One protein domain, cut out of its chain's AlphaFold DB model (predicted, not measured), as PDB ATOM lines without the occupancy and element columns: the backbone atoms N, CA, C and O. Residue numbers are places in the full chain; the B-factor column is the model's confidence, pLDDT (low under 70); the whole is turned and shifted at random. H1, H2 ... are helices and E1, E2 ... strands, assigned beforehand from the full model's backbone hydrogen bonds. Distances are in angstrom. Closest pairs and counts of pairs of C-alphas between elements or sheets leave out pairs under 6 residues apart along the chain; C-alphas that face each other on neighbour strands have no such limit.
ATOM      1  N   PHE A  47      -1.656  10.952  18.091       64.31
ATOM      2  CA  PHE A  47      -2.204  12.267  18.449       64.31
ATOM      3  C   PHE A  47      -1.453  12.941  19.610       64.31
ATOM      4  O   PHE A  47      -1.492  14.160  19.771       64.31
ATOM      5  N   GLY A  48      -0.700  12.181  20.414       66.25
ATOM      6  CA  GLY A  48      -0.039  12.719  21.608       66.25
ATOM      7  C   GLY A  48       1.095  13.714  21.325       66.25
ATOM      8  O   GLY A  48       1.309  14.637  22.120       66.25
ATOM      9  N   ARG A  49       1.856  13.541  20.228       74.00
ATOM     10  CA  ARG A  49       2.944  14.450  19.801       74.00
ATOM     11  C   ARG A  49       3.230  14.329  18.303       74.00
ATOM     12  O   ARG A  49       3.452  13.233  17.811       74.00
ATOM     13  N   SER A  50       3.413  15.464  17.618       77.75
ATOM     14  CA  SER A  50       3.803  15.475  16.195       77.75
ATOM     15  C   SER A  50       5.065  14.645  15.899       77.75
ATOM     16  O   SER A  50       6.052  14.715  16.643       77.75
ATOM     17  N   ALA A  51       5.078  13.946  14.760       75.31
ATOM     18  CA  ALA A  51       6.190  13.094  14.326       75.31
ATOM     19  C   ALA A  51       7.556  13.815  14.310       75.31
ATOM     20  O   ALA A  51       8.567  13.242  14.717       75.31
ATOM     21  N   ARG A  52       7.602  15.108  13.943       75.62
ATOM     22  CA  ARG A  52       8.839  15.917  13.994       75.62
ATOM     23  C   ARG A  52       9.371  16.091  15.424       75.62
ATOM     24  O   ARG A  52      10.585  16.095  15.620       75.62
ATOM     25  N   THR A  53       8.493  16.194  16.425       81.81
ATOM     26  CA  THR A  53       8.886  16.199  17.846       81.81
ATOM     27  C   THR A  53       9.418  14.835  18.276       81.81
ATOM     28  O   THR A  53      10.435  14.785  18.958       81.81
ATOM     29  N   LEU A  54       8.782  13.738  17.851       82.19
ATOM     30  CA  LEU A  54       9.233  12.378  18.172       82.19
ATOM     31  C   LEU A  54      10.613  12.075  17.557       82.19
ATOM     32  O   LEU A  54      11.513  11.649  18.279       82.19
ATOM     33  N   LYS A  55      10.832  12.401  16.273       87.06
ATOM     34  CA  LYS A  55      12.139  12.267  15.594       87.06
ATOM     35  C   LYS A  55      13.226  13.120  16.265       87.06
ATOM     36  O   LYS A  55      14.340  12.644  16.470       87.06
ATOM     37  N   SER A  56      12.897  14.355  16.657       89.12
ATOM     38  CA  SER A  56      13.798  15.228  17.426       89.12
ATOM     39  C   SER A  56      14.159  14.625  18.788       89.12
ATOM     40  O   SER A  56      15.339  14.585  19.132       89.12
ATOM     41  N   TYR A  57      13.174  14.118  19.535       93.19
ATOM     42  CA  TYR A  57      13.386  13.524  20.856       93.19
ATOM     43  C   TYR A  57      14.227  12.249  20.782       93.19
ATOM     44  O   TYR A  57      15.193  12.154  21.535       93.19
ATOM     45  N   LYS A  58      13.948  11.335  19.837       91.56
ATOM     46  CA  LYS A  58      14.806  10.161  19.594       91.56
ATOM     47  C   LYS A  58      16.254  10.601  19.363       91.56
ATOM     48  O   LYS A  58      17.143  10.157  20.073       91.56
ATOM     49  N   GLY A  59      16.480  11.574  18.476       93.81
ATOM     50  CA  GLY A  59      17.820  12.103  18.211       93.81
ATOM     51  C   GLY A  59      18.546  12.687  19.434       93.81
ATOM     52  O   GLY A  59      19.769  12.604  19.493       93.81
ATOM     53  N   HIS A  60      17.841  13.266  20.414       95.19
ATOM     54  CA  HIS A  60      18.462  13.700  21.677       95.19
ATOM     55  C   HIS A  60      18.799  12.531  22.610       95.19
ATOM     56  O   HIS A  60      19.809  12.609  23.305       95.19
ATOM     57  N   LEU A  61      18.000  11.460  22.611       94.00
ATOM     58  CA  LEU A  61      18.271  10.257  23.402       94.00
ATOM     59  C   LEU A  61      19.481   9.495  22.844       94.00
ATOM     60  O   LEU A  61      20.409   9.241  23.605       94.00
ATOM     61  N   GLU A  62      19.539   9.231  21.531       95.25
ATOM     62  CA  GLU A  62      20.678   8.506  20.933       95.25
ATOM     63  C   GLU A  62      22.002   9.257  21.141       95.25
ATOM     64  O   GLU A  62      23.005   8.669  21.536       95.25
ATOM     65  N   ARG A  63      22.010  10.586  20.943       96.56
ATOM     66  CA  ARG A  63      23.205  11.413  21.182       96.56
ATOM     67  C   ARG A  63      23.584  11.520  22.661       96.56
ATOM     68  O   ARG A  63      24.745  11.792  22.941       96.56
ATOM     69  N   GLY A  64      22.632  11.363  23.580       95.81
ATOM     70  CA  GLY A  64      22.905  11.303  25.016       95.81
ATOM     71  C   GLY A  64      23.509   9.959  25.414       95.81
ATOM     72  O   GLY A  64      24.536   9.932  26.084       95.81
ATOM     73  N   LYS A  65      22.931   8.848  24.938       95.19
ATOM     74  CA  LYS A  65      23.478   7.500  25.149       95.19
ATOM     75  C   LYS A  65      24.882   7.355  24.564       95.19
ATOM     76  O   LYS A  65      25.771   6.908  25.278       95.19
ATOM     77  N   LYS A  66      25.106   7.811  23.323       96.12
ATOM     78  CA  LYS A  66      26.450   7.831  22.727       96.12
ATOM     79  C   LYS A  66      27.433   8.663  23.558       96.12
ATOM     80  O   LYS A  66      28.521   8.181  23.812       96.12
ATOM     81  N   PHE A  67      27.050   9.850  24.035       96.56
ATOM     82  CA  PHE A  67      27.932  10.651  24.893       96.56
ATOM     83  C   PHE A  67      28.349   9.914  26.177       96.56
ATOM     84  O   PHE A  67      29.514   9.986  26.548       96.56
ATOM     85  N   ILE A  68      27.436   9.188  26.837       95.81
ATOM     86  CA  ILE A  68      27.811   8.362  27.995       95.81
ATOM     87  C   ILE A  68      28.752   7.231  27.568       95.81
ATOM     88  O   ILE A  68      29.797   7.083  28.183       95.81
ATOM     89  N   ALA A  69      28.448   6.492  26.498       94.44
ATOM     90  CA  ALA A  69      29.327   5.425  26.006       94.44
ATOM     91  C   ALA A  69      30.740   5.931  25.645       94.44
ATOM     92  O   ALA A  69      31.723   5.281  25.987       94.44
ATOM     93  N   ASP A  70      30.842   7.112  25.028       93.50
ATOM     94  CA  ASP A  70      32.115   7.767  24.706       93.50
ATOM     95  C   ASP A  70      32.889   8.126  25.995       93.50
ATOM     96  O   ASP A  70      34.051   7.762  26.140       93.50
ATOM     97  N   VAL A  71      32.224   8.729  26.992       91.44
ATOM     98  CA  VAL A  71      32.823   9.041  28.308       91.44
ATOM     99  C   VAL A  71      33.255   7.780  29.073       91.44
ATOM    100  O   VAL A  71      34.254   7.810  29.790       91.44
ATOM    101  N   ILE A  72      32.521   6.675  28.950       92.44
ATOM    102  CA  ILE A  72      32.869   5.394  29.583       92.44
ATOM    103  C   ILE A  72      34.067   4.740  28.886       92.44
ATOM    104  O   ILE A  72      34.924   4.180  29.569       92.44
ATOM    105  N   ALA A  73      34.174   4.852  27.558       91.44
ATOM    106  CA  ALA A  73      35.355   4.412  26.823       91.44
ATOM    107  C   ALA A  73      36.611   5.178  27.274       91.44
ATOM    108  O   ALA A  73      37.619   4.543  27.577       91.44
ATOM    109  N   ASP A  74      36.524   6.505  27.430       88.56
ATOM    110  CA  ASP A  74      37.621   7.329  27.958       88.56
ATOM    111  C   ASP A  74      38.023   6.915  29.392       88.56
ATOM    112  O   ASP A  74      39.207   6.793  29.696       88.56
ATOM    113  N   ARG A  75      37.053   6.653  30.287       88.19
ATOM    114  CA  ARG A  75      37.333   6.203  31.672       88.19
ATOM    115  C   ARG A  75      38.031   4.842  31.722       88.19
ATOM    116  O   ARG A  75      39.005   4.689  32.456       88.19
ATOM    117  N   ARG A  76      37.561   3.877  30.925       88.19
ATOM    118  CA  ARG A  76      38.152   2.532  30.844       88.19
ATOM    119  C   ARG A  76      39.531   2.556  30.163       88.19
ATOM    120  O   ARG A  76      40.395   1.771  30.540       88.19
ATOM    121  N   ALA A  77      39.774   3.480  29.227       86.31
ATOM    122  CA  ALA A  77      41.095   3.705  28.626       86.31
ATOM    123  C   ALA A  77      42.116   4.286  29.626       86.31
ATOM    124  O   ALA A  77      43.271   3.865  29.625       86.31
ATOM    125  N   ASP A  78      41.678   5.160  30.540       81.00
ATOM    126  CA  ASP A  78      42.462   5.626  31.700       81.00
ATOM    127  C   ASP A  78      42.634   4.549  32.804       81.00
ATOM    128  O   ASP A  78      43.133   4.838  33.894       81.00
ATOM    129  N   GLY A  79      42.186   3.309  32.566       69.88
ATOM    130  CA  GLY A  79      42.245   2.206  33.532       69.88
ATOM    131  C   GLY A  79      41.366   2.407  34.770       69.88
ATOM    132  O   GLY A  79      41.684   1.865  35.827       69.88
ATOM    133  N   ASP A  80      40.317   3.234  34.670       65.56
ATOM    134  CA  ASP A  80      39.429   3.649  35.768       65.56
ATOM    135  C   ASP A  80      40.149   4.250  37.000       65.56
ATOM    136  O   ASP A  80      39.550   4.441  38.059       65.56
ATOM    137  N   ALA A  81      41.413   4.669  36.859       56.09
ATOM    138  CA  ALA A  81      42.256   5.212  37.933       56.09
ATOM    139  C   ALA A  81      41.850   6.625  38.425       56.09
ATOM    140  O   ALA A  81      42.621   7.315  39.098       56.09
ATOM    141  N   ARG A  82      40.643   7.094  38.080       62.69
ATOM    142  CA  ARG A  82      40.147   8.439  38.392       62.69
ATOM    143  C   ARG A  82      39.607   8.496  39.823       62.69
ATOM    144  O   ARG A  82      38.635   7.835  40.172       62.69
ATOM    145  N   THR A  83      40.186   9.363  40.648       62.78
ATOM    146  CA  THR A  83      39.856   9.540  42.077       62.78
ATOM    147  C   THR A  83      38.530  10.274  42.347       62.78
ATOM    148  O   THR A  83      38.332  10.825  43.428       62.78
ATOM    149  N   ASP A  84      37.601  10.293  41.385       76.00
ATOM    150  CA  ASP A  84      36.345  11.056  41.457       76.00
ATOM    151  C   ASP A  84      35.194  10.336  42.184       76.00
ATOM    152  O   ASP A  84      34.141  10.934  42.414       76.00
ATOM    153  N   GLY A  85      35.386   9.072  42.577       79.62
ATOM    154  CA  GLY A  85      34.384   8.284  43.302       79.62
ATOM    155  C   GLY A  85      33.151   7.917  42.468       79.62
ATOM    156  O   GLY A  85      32.117   7.539  43.028       79.62
ATOM    157  N   VAL A  86      33.228   8.039  41.138       85.25
ATOM    158  CA  VAL A  86      32.149   7.650  40.229       85.25
ATOM    159  C   VAL A  86      32.355   6.210  39.765       85.25
ATOM    160  O   VAL A  86      33.296   5.887  39.047       85.25
ATOM    161  N   ASP A  87      31.425   5.352  40.166       88.19
ATOM    162  CA  ASP A  87      31.293   3.969  39.709       88.19
ATOM    163  C   ASP A  87      30.919   3.959  38.213       88.19
ATOM    164  O   ASP A  87      29.829   4.387  37.815       88.19
ATOM    165  N   THR A  88      31.883   3.540  37.389       88.94
ATOM    166  CA  THR A  88      31.843   3.582  35.921       88.94
ATOM    167  C   THR A  88      30.740   2.685  35.353       88.94
ATOM    168  O   THR A  88      29.977   3.130  34.494       88.94
ATOM    169  N   ASP A  89      30.564   1.470  35.875       89.50
ATOM    170  CA  ASP A  89      29.571   0.511  35.368       89.50
ATOM    171  C   ASP A  89      28.125   0.903  35.713       89.50
ATOM    172  O   ASP A  89      27.182   0.505  35.013       89.50
ATOM    173  N   LEU A  90      27.925   1.682  36.781       90.69
ATOM    174  CA  LEU A  90      26.636   2.289  37.101       90.69
ATOM    175  C   LEU A  90      26.428   3.626  36.364       90.69
ATOM    176  O   LEU A  90      25.289   3.953  36.017       90.69
ATOM    177  N   LEU A  91      27.491   4.383  36.064       91.38
ATOM    178  CA  LEU A  91      27.418   5.569  35.199       91.38
ATOM    179  C   LEU A  91      27.051   5.196  33.753       91.38
ATOM    180  O   LEU A  91      26.231   5.882  33.145       91.38
ATOM    181  N   GLU A  92      27.581   4.094  33.219       92.88
ATOM    182  CA  GLU A  92      27.229   3.558  31.895       92.88
ATOM    183  C   GLU A  92      25.709   3.358  31.759       92.88
ATOM    184  O   GLU A  92      25.090   3.740  30.763       92.88
ATOM    185  N   LYS A  93      25.080   2.873  32.836       93.12
ATOM    186  CA  LYS A  93      23.641   2.585  32.925       93.12
ATOM    187  C   LYS A  93      22.784   3.810  33.282       93.12
ATOM    188  O   LYS A  93      21.559   3.711  33.368       93.12
ATOM    189  N   ALA A  94      23.378   4.997  33.448       92.94
ATOM    190  CA  ALA A  94      22.683   6.201  33.920       92.94
ATOM    191  C   ALA A  94      21.510   6.660  33.025       92.94
ATOM    192  O   ALA A  94      20.619   7.365  33.502       92.94
ATOM    193  N   PHE A  95      21.474   6.271  31.745       94.06
ATOM    194  CA  PHE A  95      20.389   6.586  30.798       94.06
ATOM    195  C   PHE A  95      19.505   5.373  30.436       94.06
ATOM    196  O   PHE A  95      18.839   5.370  29.392       94.06
ATOM    197  N   GLU A  96      19.465   4.350  31.287       89.31
ATOM    198  CA  GLU A  96      18.672   3.131  31.083       89.31
ATOM    199  C   GLU A  96      17.386   3.091  31.932       89.31
ATOM    200  O   GLU A  96      16.852   4.136  32.323       89.31
ATOM    201  N   ASN A  97      16.836   1.885  32.121       82.50
ATOM    202  CA  ASN A  97      15.665   1.592  32.938       82.50
ATOM    203  C   ASN A  97      16.035   0.510  33.974       82.50
ATOM    204  O   ASN A  97      16.370  -0.596  33.551       82.50
ATOM    205  N   PRO A  98      15.944   0.771  35.290       86.69
ATOM    206  CA  PRO A  98      15.539   2.029  35.917       86.69
ATOM    207  C   PRO A  98      16.608   3.136  35.806       86.69
ATOM    208  O   PRO A  98      17.789   2.835  35.643       86.69
ATOM    209  N   PRO A  99      16.235   4.424  35.948       91.62
ATOM    210  CA  PRO A  99      17.196   5.467  36.299       91.62
ATOM    211  C   PRO A  99      17.835   5.182  37.667       91.62
ATOM    212  O   PRO A  99      17.168   4.683  38.576       91.62
ATOM    213  N   ASN A 100      19.101   5.561  37.818       92.56
ATOM    214  CA  ASN A 100      19.936   5.309  38.992       92.56
ATOM    215  C   ASN A 100      20.507   6.618  39.580       92.56
ATOM    216  O   ASN A 100      20.226   7.713  39.079       92.56
ATOM    217  N   ARG A 101      21.329   6.516  40.634       91.31
ATOM    218  CA  ARG A 101      21.934   7.673  41.323       91.31
ATOM    219  C   ARG A 101      22.697   8.645  40.405       91.31
ATOM    220  O   ARG A 101      22.704   9.845  40.670       91.31
ATOM    221  N   TYR A 102      23.263   8.165  39.293       94.06
ATOM    222  CA  TYR A 102      24.011   8.974  38.325       94.06
ATOM    223  C   TYR A 102      23.161   9.525  37.163       94.06
ATOM    224  O   TYR A 102      23.659  10.345  36.392       94.06
ATOM    225  N   SER A 103      21.868   9.182  37.041       94.69
ATOM    226  CA  SER A 103      20.991   9.675  35.957       94.69
ATOM    227  C   SER A 103      20.868  11.203  35.873       94.69
ATOM    228  O   SER A 103      20.601  11.737  34.795       94.69
ATOM    229  N   VAL A 104      21.056  11.919  36.988       94.94
ATOM    230  CA  VAL A 104      21.129  13.392  36.998       94.94
ATOM    231  C   VAL A 104      22.521  13.874  36.584       94.94
ATOM    232  O   VAL A 104      22.618  14.687  35.670       94.94
ATOM    233  N   GLN A 105      23.589  13.323  37.168       93.75
ATOM    234  CA  GLN A 105      24.971  13.704  36.851       93.75
ATOM    235  C   GLN A 105      25.301  13.487  35.364       93.75
ATOM    236  O   GLN A 105      25.836  14.383  34.718       93.75
ATOM    237  N   GLY A 106      24.902  12.352  34.778       94.62
ATOM    238  CA  GLY A 106      25.062  12.091  33.344       94.62
ATOM    239  C   GLY A 106      24.320  13.103  32.462       94.62
ATOM    240  O   GLY A 106      24.833  13.522  31.425       94.62
ATOM    241  N   LEU A 107      23.137  13.567  32.889       96.62
ATOM    242  CA  LEU A 107      22.388  14.625  32.201       96.62
ATOM    243  C   LEU A 107      23.079  15.992  32.295       96.62
ATOM    244  O   LEU A 107      23.075  16.751  31.326       96.62
ATOM    245  N   GLU A 108      23.654  16.308  33.452       95.94
ATOM    246  CA  GLU A 108      24.367  17.559  33.718       95.94
ATOM    247  C   GLU A 108      25.694  17.620  32.948       95.94
ATOM    248  O   GLU A 108      25.986  18.635  32.313       95.94
ATOM    249  N   LEU A 109      26.430  16.505  32.882       94.69
ATOM    250  CA  LEU A 109      27.599  16.326  32.015       94.69
ATOM    251  C   LEU A 109      27.223  16.460  30.530       94.69
ATOM    252  O   LEU A 109      27.833  17.251  29.813       94.69
ATOM    253  N   TYR A 110      26.169  15.773  30.074       97.12
ATOM    254  CA  TYR A 110      25.727  15.834  28.675       97.12
ATOM    255  C   TYR A 110      25.279  17.242  28.256       97.12
ATOM    256  O   TYR A 110      25.616  17.718  27.169       97.12
ATOM    257  N   LEU A 111      24.548  17.949  29.123       96.06
ATOM    258  CA  LEU A 111      24.151  19.334  28.874       96.06
ATOM    259  C   LEU A 111      25.342  20.302  28.957       96.06
ATOM    260  O   LEU A 111      25.359  21.284  28.217       96.06
ATOM    261  N   THR A 112      26.357  20.015  29.774       94.06
ATOM    262  CA  THR A 112      27.612  20.787  29.794       94.06
ATOM    263  C   THR A 112      28.368  20.634  28.480       94.06
ATOM    264  O   THR A 112      28.667  21.642  27.835       94.06
ATOM    265  N   GLN A 113      28.568  19.397  28.019       94.50
ATOM    266  CA  GLN A 113      29.178  19.119  26.721       94.50
ATOM    267  C   GLN A 113      28.432  19.840  25.591       94.50
ATOM    268  O   GLN A 113      29.044  20.537  24.786       94.50
ATOM    269  N   LYS A 114      27.098  19.740  25.546       93.62
ATOM    270  CA  LYS A 114      26.322  20.321  24.442       93.62
ATOM    271  C   LYS A 114      26.130  21.836  24.517       93.62
ATOM    272  O   LYS A 114      26.110  22.462  23.467       93.62
ATOM    273  N   CYS A 115      25.986  22.446  25.691       92.19
ATOM    274  CA  CYS A 115      25.595  23.862  25.802       92.19
ATOM    275  C   CYS A 115      26.680  24.796  26.368       92.19
ATOM    276  O   CYS A 115      26.578  26.020  26.216       92.19
ATOM    277  N   PHE A 116      27.717  24.253  27.010       88.81
ATOM    278  CA  PHE A 116      28.851  25.033  27.508       88.81
ATOM    279  C   PHE A 116      30.138  24.789  26.712       88.81
ATOM    280  O   PHE A 116      30.825  25.772  26.459       88.81
ATOM    281  N   ILE A 117      30.398  23.562  26.241       87.31
ATOM    282  CA  ILE A 117      31.572  23.233  25.406       87.31
ATOM    283  C   ILE A 117      31.262  23.407  23.906       87.31
ATOM    284  O   ILE A 117      31.897  24.216  23.244       87.31
ATOM    285  N   GLU A 118      30.228  22.748  23.369       88.50
ATOM    286  CA  GLU A 118      29.791  22.885  21.957       88.50
ATOM    287  C   GLU A 118      28.933  24.144  21.675       88.50
ATOM    288  O   GLU A 118      28.332  24.270  20.610       88.50
ATOM    289  N   ASP A 119      28.834  25.061  22.642       85.12
ATOM    290  CA  ASP A 119      28.103  26.344  22.588       85.12
ATOM    291  C   ASP A 119      26.619  26.299  22.135       85.12
ATOM    292  O   ASP A 119      26.015  27.322  21.806       85.12
ATOM    293  N   LEU A 120      25.957  25.134  22.145       86.88
ATOM    294  CA  LEU A 120      24.595  25.023  21.613       86.88
ATOM    295  C   LEU A 120      23.562  25.707  22.528       86.88
ATOM    296  O   LEU A 120      23.405  25.372  23.702       86.88
ATOM    297  N   GLY A 121      22.791  26.635  21.959       84.75
ATOM    298  CA  GLY A 121      21.875  27.503  22.707       84.75
ATOM    299  C   GLY A 121      20.639  26.839  23.345       84.75
ATOM    300  O   GLY A 121      20.389  25.636  23.259       84.75
ATOM    301  N   GLN A 122      19.800  27.683  23.963       88.44
ATOM    302  CA  GLN A 122      18.645  27.307  24.804       88.44
ATOM    303  C   GLN A 122      17.655  26.287  24.200       88.44
ATOM    304  O   GLN A 122      16.993  25.560  24.944       88.44
ATOM    305  N   SER A 123      17.537  26.214  22.871       86.25
ATOM    306  CA  SER A 123      16.701  25.231  22.170       86.25
ATOM    307  C   SER A 123      17.214  23.799  22.344       86.25
ATOM    308  O   SER A 123      16.405  22.887  22.506       86.25
ATOM    309  N   THR A 124      18.535  23.603  22.372       92.19
ATOM    310  CA  THR A 124      19.171  22.301  22.609       92.19
ATOM    311  C   THR A 124      18.957  21.854  24.050       92.19
ATOM    312  O   THR A 124      18.462  20.749  24.260       92.19
ATOM    313  N   ALA A 125      19.204  22.725  25.035       93.12
ATOM    314  CA  ALA A 125      18.946  22.437  26.451       93.12
ATOM    315  C   ALA A 125      17.477  22.042  26.714       93.12
ATOM    316  O   ALA A 125      17.201  21.022  27.348       93.12
ATOM    317  N   ALA A 126      16.520  22.799  26.161       92.50
ATOM    318  CA  ALA A 126      15.094  22.480  26.259       92.50
ATOM    319  C   ALA A 126      14.704  21.197  25.494       92.50
ATOM    320  O   ALA A 126      13.798  20.476  25.919       92.50
ATOM    321  N   GLY A 127      15.386  20.893  24.383       93.75
ATOM    322  CA  GLY A 127      15.225  19.654  23.620       93.75
ATOM    323  C   GLY A 127      15.686  18.420  24.399       93.75
ATOM    324  O   GLY A 127      14.925  17.460  24.508       93.75
ATOM    325  N   ILE A 128      16.874  18.484  25.010       95.69
ATOM    326  CA  ILE A 128      17.431  17.439  25.887       95.69
ATOM    327  C   ILE A 128      16.493  17.206  27.076       95.69
ATOM    328  O   ILE A 128      16.000  16.092  27.255       95.69
ATOM    329  N   GLN A 129      16.162  18.258  27.838       94.88
ATOM    330  CA  GLN A 129      15.250  18.147  28.981       94.88
ATOM    331  C   GLN A 129      13.892  17.558  28.578       94.88
ATOM    332  O   GLN A 129      13.377  16.670  29.254       94.88
ATOM    333  N   GLY A 130      13.308  18.025  27.470       93.50
ATOM    334  CA  GLY A 130      12.021  17.534  26.982       93.50
ATOM    335  C   GLY A 130      12.048  16.063  26.558       93.50
ATOM    336  O   GLY A 130      11.085  15.342  26.831       93.50
ATOM    337  N   ALA A 131      13.137  15.619  25.924       93.94
ATOM    338  CA  ALA A 131      13.324  14.243  25.477       93.94
ATOM    339  C   ALA A 131      13.484  13.278  26.659       93.94
ATOM    340  O   ALA A 131      12.690  12.347  26.793       93.94
ATOM    341  N   PHE A 132      14.434  13.543  27.560       94.12
ATOM    342  CA  PHE A 132      14.689  12.692  28.726       94.12
ATOM    343  C   PHE A 132      13.513  12.684  29.719       94.12
ATOM    344  O   PHE A 132      13.136  11.624  30.222       94.12
ATOM    345  N   ALA A 133      12.826  13.818  29.912       92.12
ATOM    346  CA  ALA A 133      11.599  13.847  30.709       92.12
ATOM    347  C   ALA A 133      10.477  12.982  30.107       92.12
ATOM    348  O   ALA A 133       9.731  12.336  30.843       92.12
ATOM    349  N   ALA A 134      10.343  12.952  28.775       89.31
ATOM    350  CA  ALA A 134       9.350  12.124  28.089       89.31
ATOM    351  C   ALA A 134       9.731  10.633  28.022       89.31
ATOM    352  O   ALA A 134       8.830   9.800  27.941       89.31
ATOM    353  N   TYR A 135      11.028  10.320  28.065       90.69
ATOM    354  CA  TYR A 135      11.600   8.972  28.092       90.69
ATOM    355  C   TYR A 135      11.314   8.284  29.433       90.69
ATOM    356  O   TYR A 135      10.473   7.389  29.476       90.69
ATOM    357  N   TRP A 136      11.868   8.778  30.550       90.19
ATOM    358  CA  TRP A 136      11.634   8.169  31.870       90.19
ATOM    359  C   TRP A 136      10.160   8.190  32.299       90.19
ATOM    360  O   TRP A 136       9.697   7.247  32.935       90.19
ATOM    361  N   LYS A 137       9.365   9.192  31.881       86.75
ATOM    362  CA  LYS A 137       7.910   9.210  32.144       86.75
ATOM    363  C   LYS A 137       7.172   7.981  31.570       86.75
ATOM    364  O   LYS A 137       6.082   7.674  32.043       86.75
ATOM    365  N   LYS A 138       7.718   7.307  30.553       81.50
ATOM    366  CA  LYS A 138       7.118   6.113  29.936       81.50
ATOM    367  C   LYS A 138       7.654   4.780  30.485       81.50
ATOM    368  O   LYS A 138       7.173   3.745  30.043       81.50
ATOM    369  N   MET A 139       8.636   4.787  31.389       81.88
ATOM    370  CA  MET A 139       9.356   3.567  31.793       81.88
ATOM    371  C   MET A 139       8.699   2.744  32.903       81.88
ATOM    372  O   MET A 139       8.927   1.541  32.961       81.88
ATOM    373  N   ASP A 140       7.887   3.364  33.759       77.81
ATOM    374  CA  ASP A 140       7.107   2.657  34.778       77.81
ATOM    375  C   ASP A 140       5.605   2.916  34.565       77.81
ATOM    376  O   ASP A 140       5.181   4.075  34.669       77.81
ATOM    377  N   PRO A 141       4.787   1.871  34.321       68.94
ATOM    378  CA  PRO A 141       3.329   1.976  34.260       68.94
ATOM    379  C   PRO A 141       2.695   2.607  35.510       68.94
ATOM    380  O   PRO A 141       1.667   3.274  35.402       68.94
ATOM    381  N   ASN A 142       3.319   2.448  36.682       74.19
ATOM    382  CA  ASN A 142       2.831   2.980  37.959       74.19
ATOM    383  C   ASN A 142       3.214   4.458  38.184       74.19
ATOM    384  O   ASN A 142       2.763   5.083  39.144       74.19
ATOM    385  N   GLY A 143       4.021   5.049  37.295       78.69
ATOM    386  CA  GLY A 143       4.364   6.469  37.313       78.69
ATOM    387  C   GLY A 143       5.430   6.894  38.331       78.69
ATOM    388  O   GLY A 143       5.558   8.099  38.567       78.69
ATOM    389  N   ARG A 144       6.230   5.970  38.890       82.81
ATOM    390  CA  ARG A 144       7.352   6.228  39.822       82.81
ATOM    391  C   ARG A 144       8.281   7.336  39.332       82.81
ATOM    392  O   ARG A 144       8.700   8.169  40.129       82.81
ATOM    393  N   TYR A 145       8.543   7.402  38.024       86.94
ATOM    394  CA  TYR A 145       9.410   8.411  37.396       86.94
ATOM    395  C   TYR A 145       8.657   9.657  36.897       86.94
ATOM    396  O   TYR A 145       9.036  10.293  35.905       86.94
ATOM    397  N   THR A 146       7.563  10.016  37.576       79.69
ATOM    398  CA  THR A 146       6.773  11.225  37.311       79.69
ATOM    399  C   THR A 146       6.705  12.129  38.540       79.69
ATOM    400  O   THR A 146       6.720  11.670  39.677       79.69
ATOM    401  N   GLY A 147       6.654  13.444  38.314       78.25
ATOM    402  CA  GLY A 147       6.770  14.431  39.391       78.25
ATOM    403  C   GLY A 147       8.222  14.740  39.775       78.25
ATOM    404  O   GLY A 147       9.157  14.411  39.041       78.25
ATOM    405  N   THR A 148       8.379  15.444  40.896       84.38
ATOM    406  CA  THR A 148       9.652  15.984  41.396       84.38
ATOM    407  C   THR A 148      10.662  14.880  41.695       84.38
ATOM    408  O   THR A 148      10.349  13.958  42.441       84.38
ATOM    409  N   TYR A 149      11.876  15.011  41.159       91.19
ATOM    410  CA  TYR A 149      12.998  14.125  41.472       91.19
ATOM    411  C   TYR A 149      13.331  14.080  42.972       91.19
ATOM    412  O   TYR A 149      13.452  15.124  43.619       91.19
ATOM    413  N   ARG A 150      13.565  12.870  43.482       88.19
ATOM    414  CA  ARG A 150      14.210  12.570  44.761       88.19
ATOM    415  C   ARG A 150      14.998  11.267  44.612       88.19
ATOM    416  O   ARG A 150      14.437  10.262  44.192       88.19
ATOM    417  N   TYR A 151      16.264  11.283  45.001       89.19
ATOM    418  CA  TYR A 151      17.051  10.074  45.237       89.19
ATOM    419  C   TYR A 151      16.951   9.684  46.718       89.19
ATOM    420  O   TYR A 151      16.890  10.572  47.575       89.19
ATOM    421  N   ASP A 152      16.907   8.386  47.021       86.62
ATOM    422  CA  ASP A 152      16.961   7.859  48.385       86.62
ATOM    423  C   ASP A 152      18.268   7.078  48.620       86.62
ATOM    424  O   ASP A 152      18.362   5.922  48.205       86.62
ATOM    425  N   PRO A 153      19.281   7.676  49.282       84.69
ATOM    426  CA  PRO A 153      20.593   7.049  49.454       84.69
ATOM    427  C   PRO A 153      20.612   5.779  50.311       84.69
ATOM    428  O   PRO A 153      21.648   5.126  50.364       84.69
ATOM    429  N   LYS A 154      19.523   5.454  51.023       81.50
ATOM    430  CA  LYS A 154      19.442   4.244  51.860       81.50
ATOM    431  C   LYS A 154      18.999   3.009  51.080       81.50
ATOM    432  O   LYS A 154      19.455   1.914  51.373       81.50
ATOM    433  N   GLU A 155      18.136   3.215  50.090       81.81
ATOM    434  CA  GLU A 155      17.508   2.152  49.298       81.81
ATOM    435  C   GLU A 155      18.075   2.081  47.857       81.81
ATOM    436  O   GLU A 155      17.667   1.223  47.081       81.81
ATOM    437  N   ASP A 156      18.947   3.027  47.468       84.62
ATOM    438  CA  ASP A 156      19.390   3.325  46.083       84.62
ATOM    439  C   ASP A 156      18.214   3.574  45.100       84.62
ATOM    440  O   ASP A 156      18.291   3.353  43.890       84.62
ATOM    441  N   ILE A 157      17.071   4.055  45.615       85.44
ATOM    442  CA  ILE A 157      15.851   4.258  44.817       85.44
ATOM    443  C   ILE A 157      15.778   5.685  44.263       85.44
ATOM    444  O   ILE A 157      15.710   6.672  45.002       85.44
ATOM    445  N   VAL A 158      15.652   5.792  42.939       87.12
ATOM    446  CA  VAL A 158      15.205   7.015  42.255       87.12
ATOM    447  C   VAL A 158      13.674   7.098  42.236       87.12
ATOM    448  O   VAL A 158      12.981   6.186  41.779       87.12
ATOM    449  N   VAL A 159      13.142   8.238  42.680       87.25
ATOM    450  CA  VAL A 159      11.722   8.611  42.614       87.25
ATOM    451  C   VAL A 159      11.580   9.931  41.850       87.25
ATOM    452  O   VAL A 159      12.430  10.817  41.934       87.25
ATOM    453  N   GLY A 160      10.495  10.090  41.096       87.69
ATOM    454  CA  GLY A 160      10.300  11.238  40.217       87.69
ATOM    455  C   GLY A 160      11.244  11.222  39.013       87.69
ATOM    456  O   GLY A 160      11.907  10.229  38.718       87.69
ATOM    457  N   ASN A 161      11.263  12.313  38.252       92.06
ATOM    458  CA  ASN A 161      11.925  12.330  36.948       92.06
ATOM    459  C   ASN A 161      13.307  13.017  37.001       92.06
ATOM    460  O   ASN A 161      13.326  14.212  37.308       92.06
ATOM    461  N   PRO A 162      14.438  12.370  36.649       93.81
ATOM    462  CA  PRO A 162      15.766  12.999  36.722       93.81
ATOM    463  C   PRO A 162      15.891  14.300  35.912       93.81
ATOM    464  O   PRO A 162      16.438  15.283  36.405       93.81
ATOM    465  N   ALA A 163      15.254  14.400  34.738       92.75
ATOM    466  CA  ALA A 163      15.225  15.640  33.945       92.75
ATOM    467  C   ALA A 163      14.404  16.788  34.589       92.75
ATOM    468  O   ALA A 163      14.350  17.901  34.051       92.75
ATOM    469  N   SER A 164      13.763  16.539  35.739       91.31
ATOM    470  CA  SER A 164      13.085  17.531  36.586       91.31
ATOM    471  C   SER A 164      13.876  17.937  37.840       91.31
ATOM    472  O   SER A 164      13.398  18.804  38.579       91.31
ATOM    473  N   ALA A 165      15.058  17.351  38.076       93.31
ATOM    474  CA  ALA A 165      15.926  17.680  39.207       93.31
ATOM    475  C   ALA A 165      16.273  19.177  39.249       93.31
ATOM    476  O   ALA A 165      16.392  19.836  38.213       93.31
ATOM    477  N   THR A 166      16.402  19.731  40.458       91.75
ATOM    478  CA  THR A 166      16.591  21.176  40.665       91.75
ATOM    479  C   THR A 166      17.894  21.673  40.043       91.75
ATOM    480  O   THR A 166      17.854  22.633  39.280       91.75
ATOM    481  N   SER A 167      19.008  20.975  40.282       93.12
ATOM    482  CA  SER A 167      20.332  21.277  39.725       93.12
ATOM    483  C   SER A 167      20.310  21.318  38.191       93.12
ATOM    484  O   SER A 167      20.553  22.370  37.600       93.12
ATOM    485  N   PHE A 168      19.854  20.248  37.537       93.81
ATOM    486  CA  PHE A 168      19.707  20.193  36.081       93.81
ATOM    487  C   PHE A 168      18.765  21.283  35.532       93.81
ATOM    488  O   PHE A 168      19.048  21.908  34.508       93.81
ATOM    489  N   ARG A 169      17.655  21.588  36.221       93.31
ATOM    490  CA  ARG A 169      16.750  22.700  35.851       93.31
ATOM    491  C   ARG A 169      17.391  24.077  36.007       93.31
ATOM    492  O   ARG A 169      17.026  24.995  35.266       93.31
ATOM    493  N   ASP A 170      18.307  24.233  36.951       93.38
ATOM    494  CA  ASP A 170      19.056  25.463  37.170       93.38
ATOM    495  C   ASP A 170      20.202  25.595  36.153       93.38
ATOM    496  O   ASP A 170      20.410  26.693  35.642       93.38
ATOM    497  N   MET A 171      20.814  24.495  35.699       93.50
ATOM    498  CA  MET A 171      21.724  24.487  34.540       93.50
ATOM    499  C   MET A 171      21.001  24.815  33.223       93.50
ATOM    500  O   MET A 171      21.475  25.650  32.455       93.50
ATOM    501  N   VAL A 172      19.800  24.271  32.980       93.31
ATOM    502  CA  VAL A 172      18.951  24.683  31.839       93.31
ATOM    503  C   VAL A 172      18.610  26.184  31.915       93.31
ATOM    504  O   VAL A 172      18.556  26.865  30.887       93.31
ATOM    505  N   ARG A 173      18.429  26.743  33.124       91.69
ATOM    506  CA  ARG A 173      18.280  28.197  33.324       91.69
ATOM    507  C   ARG A 173      19.589  28.947  33.060       91.69
ATOM    508  O   ARG A 173      19.535  30.007  32.444       91.69
ATOM    509  N   ALA A 174      20.738  28.407  33.459       90.44
ATOM    510  CA  ALA A 174      22.050  28.991  33.193       90.44
ATOM    511  C   ALA A 174      22.342  29.070  31.686       90.44
ATOM    512  O   ALA A 174      22.705  30.141  31.214       90.44
ATOM    513  N   VAL A 175      22.059  28.022  30.898       88.56
ATOM    514  CA  VAL A 175      22.160  28.066  29.420       88.56
ATOM    515  C   VAL A 175      21.236  29.136  28.826       88.56
ATOM    516  O   VAL A 175      21.630  29.883  27.930       88.56
ATOM    517  N   LYS A 176      20.008  29.266  29.344       85.75
ATOM    518  CA  LYS A 176      19.086  30.328  28.916       85.75
ATOM    519  C   LYS A 176      19.621  31.729  29.247       85.75
ATOM    520  O   LYS A 176      19.465  32.643  28.442       85.75
ATOM    521  N   ASN A 177      20.248  31.896  30.409       85.50
ATOM    522  CA  ASN A 177      20.848  33.159  30.830       85.50
ATOM    523  C   ASN A 177      22.128  33.482  30.043       85.50
ATOM    524  O   ASN A 177      22.275  34.627  29.636       85.50
ATOM    525  N   LYS A 178      22.983  32.487  29.750       83.12
ATOM    526  CA  LYS A 178      24.153  32.596  28.857       83.12
ATOM    527  C   LYS A 178      23.753  33.166  27.498       83.12
ATOM    528  O   LYS A 178      24.378  34.111  27.039       83.12
ATOM    529  N   GLY A 179      22.665  32.661  26.907       67.12
ATOM    530  CA  GLY A 179      22.082  33.260  25.703       67.12
ATOM    531  C   GLY A 179      21.790  34.749  25.906       67.12
ATOM    532  O   GLY A 179      22.386  35.593  25.245       67.12
ATOM    533  N   ASN A 180      20.935  35.090  26.875       66.81
ATOM    534  CA  ASN A 180      20.536  36.481  27.143       66.81
ATOM    535  C   ASN A 180      21.712  37.434  27.467       66.81
ATOM    536  O   ASN A 180      21.581  38.633  27.222       66.81
ATOM    537  N   ALA A 181      22.824  36.930  28.016       63.84
ATOM    538  CA  ALA A 181      23.974  37.731  28.445       63.84
ATOM    539  C   ALA A 181      24.652  38.476  27.285       63.84
ATOM    540  O   ALA A 181      25.036  39.629  27.449       63.84
ATOM    541  N   ASN A 182      24.686  37.883  26.088       55.53
ATOM    542  CA  ASN A 182      25.269  38.507  24.891       55.53
ATOM    543  C   ASN A 182      24.339  39.585  24.263       55.53
ATOM    544  O   ASN A 182      24.510  40.003  23.116       55.53
TER     545      ASN A 182
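AT A GLANCE: This is residues 47 to 182 of the 841 residues of an uncharacterized protein of Hypsizygus marmoreus (UniProt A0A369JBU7). Helices H3, H4 and H5 form an up-and-down bundle, each running against the one before it, and long H1 crosses over H3 and H4 on the side away from H5. Short H2 folds back beside H1, and a small hairpin, E1 and E2, lies away from the core. The 136 printed residues hold five named helices and two named strands, in the order H1 H2 H3 H4 E1 E2 H5, mostly helix, with an antiparallel sheet E1 - E2. The whole is compact, with a radius of gyration of the C-alphas of 15.2 A and spans of 44 by 42 by 25 A.

HOW THE PARTS SIT: In the hairpin of E1, residues 150 to 152, and E2, residues 157 to 159, N 150 and O 159 are within hydrogen-bond range at 2.8 A. H3, residues 103 to 117, is apart from both strands. With its residues 111 to 115 alone, H3 touches residues 122 to 128 of H4, residues 122 to 136, opposite ways at a shallow tilt of 19 degrees, in a helical hairpin; the closest C-alphas, of Leu 111 and Ala 125, are 6.5 A apart. H5, residues 166 to 181, touches H3 with residues 168 to 175 alone, the same way at a shallow tilt of 11 degrees; the closest C-alphas, of Glu 108 and Phe 168, are 5.9 A apart. H1, residues 51 to 77, touches H4 with residues 56 to 61 alone, about perpendicular at 88 degrees; the closest C-alphas, of Tyr 57 and Ala 131, are 4.7 A apart. H2, residues 88 to 95, forms a helical hairpin with H1. Every O i to N i+4 pair is within hydrogen-bond range in H1, H4 and H5, but 2 of 4 in H2 and 9 of 11 in H3.

IN THESE COORDINATES: H1 spans 38.9 A from C-alpha 51 at (6.190, 13.094, 14.326), H3 20.2 A, H4 21.6 A, and H5 21.9 A to C-alpha 181 at (23.974, 37.731, 28.445).

THE WHOLE: The printed part has no cut; the link H4 to E1 is long, and pLDDT is under 70 at residues 47 to 48, 79 to 83, 141 and 179 to 182.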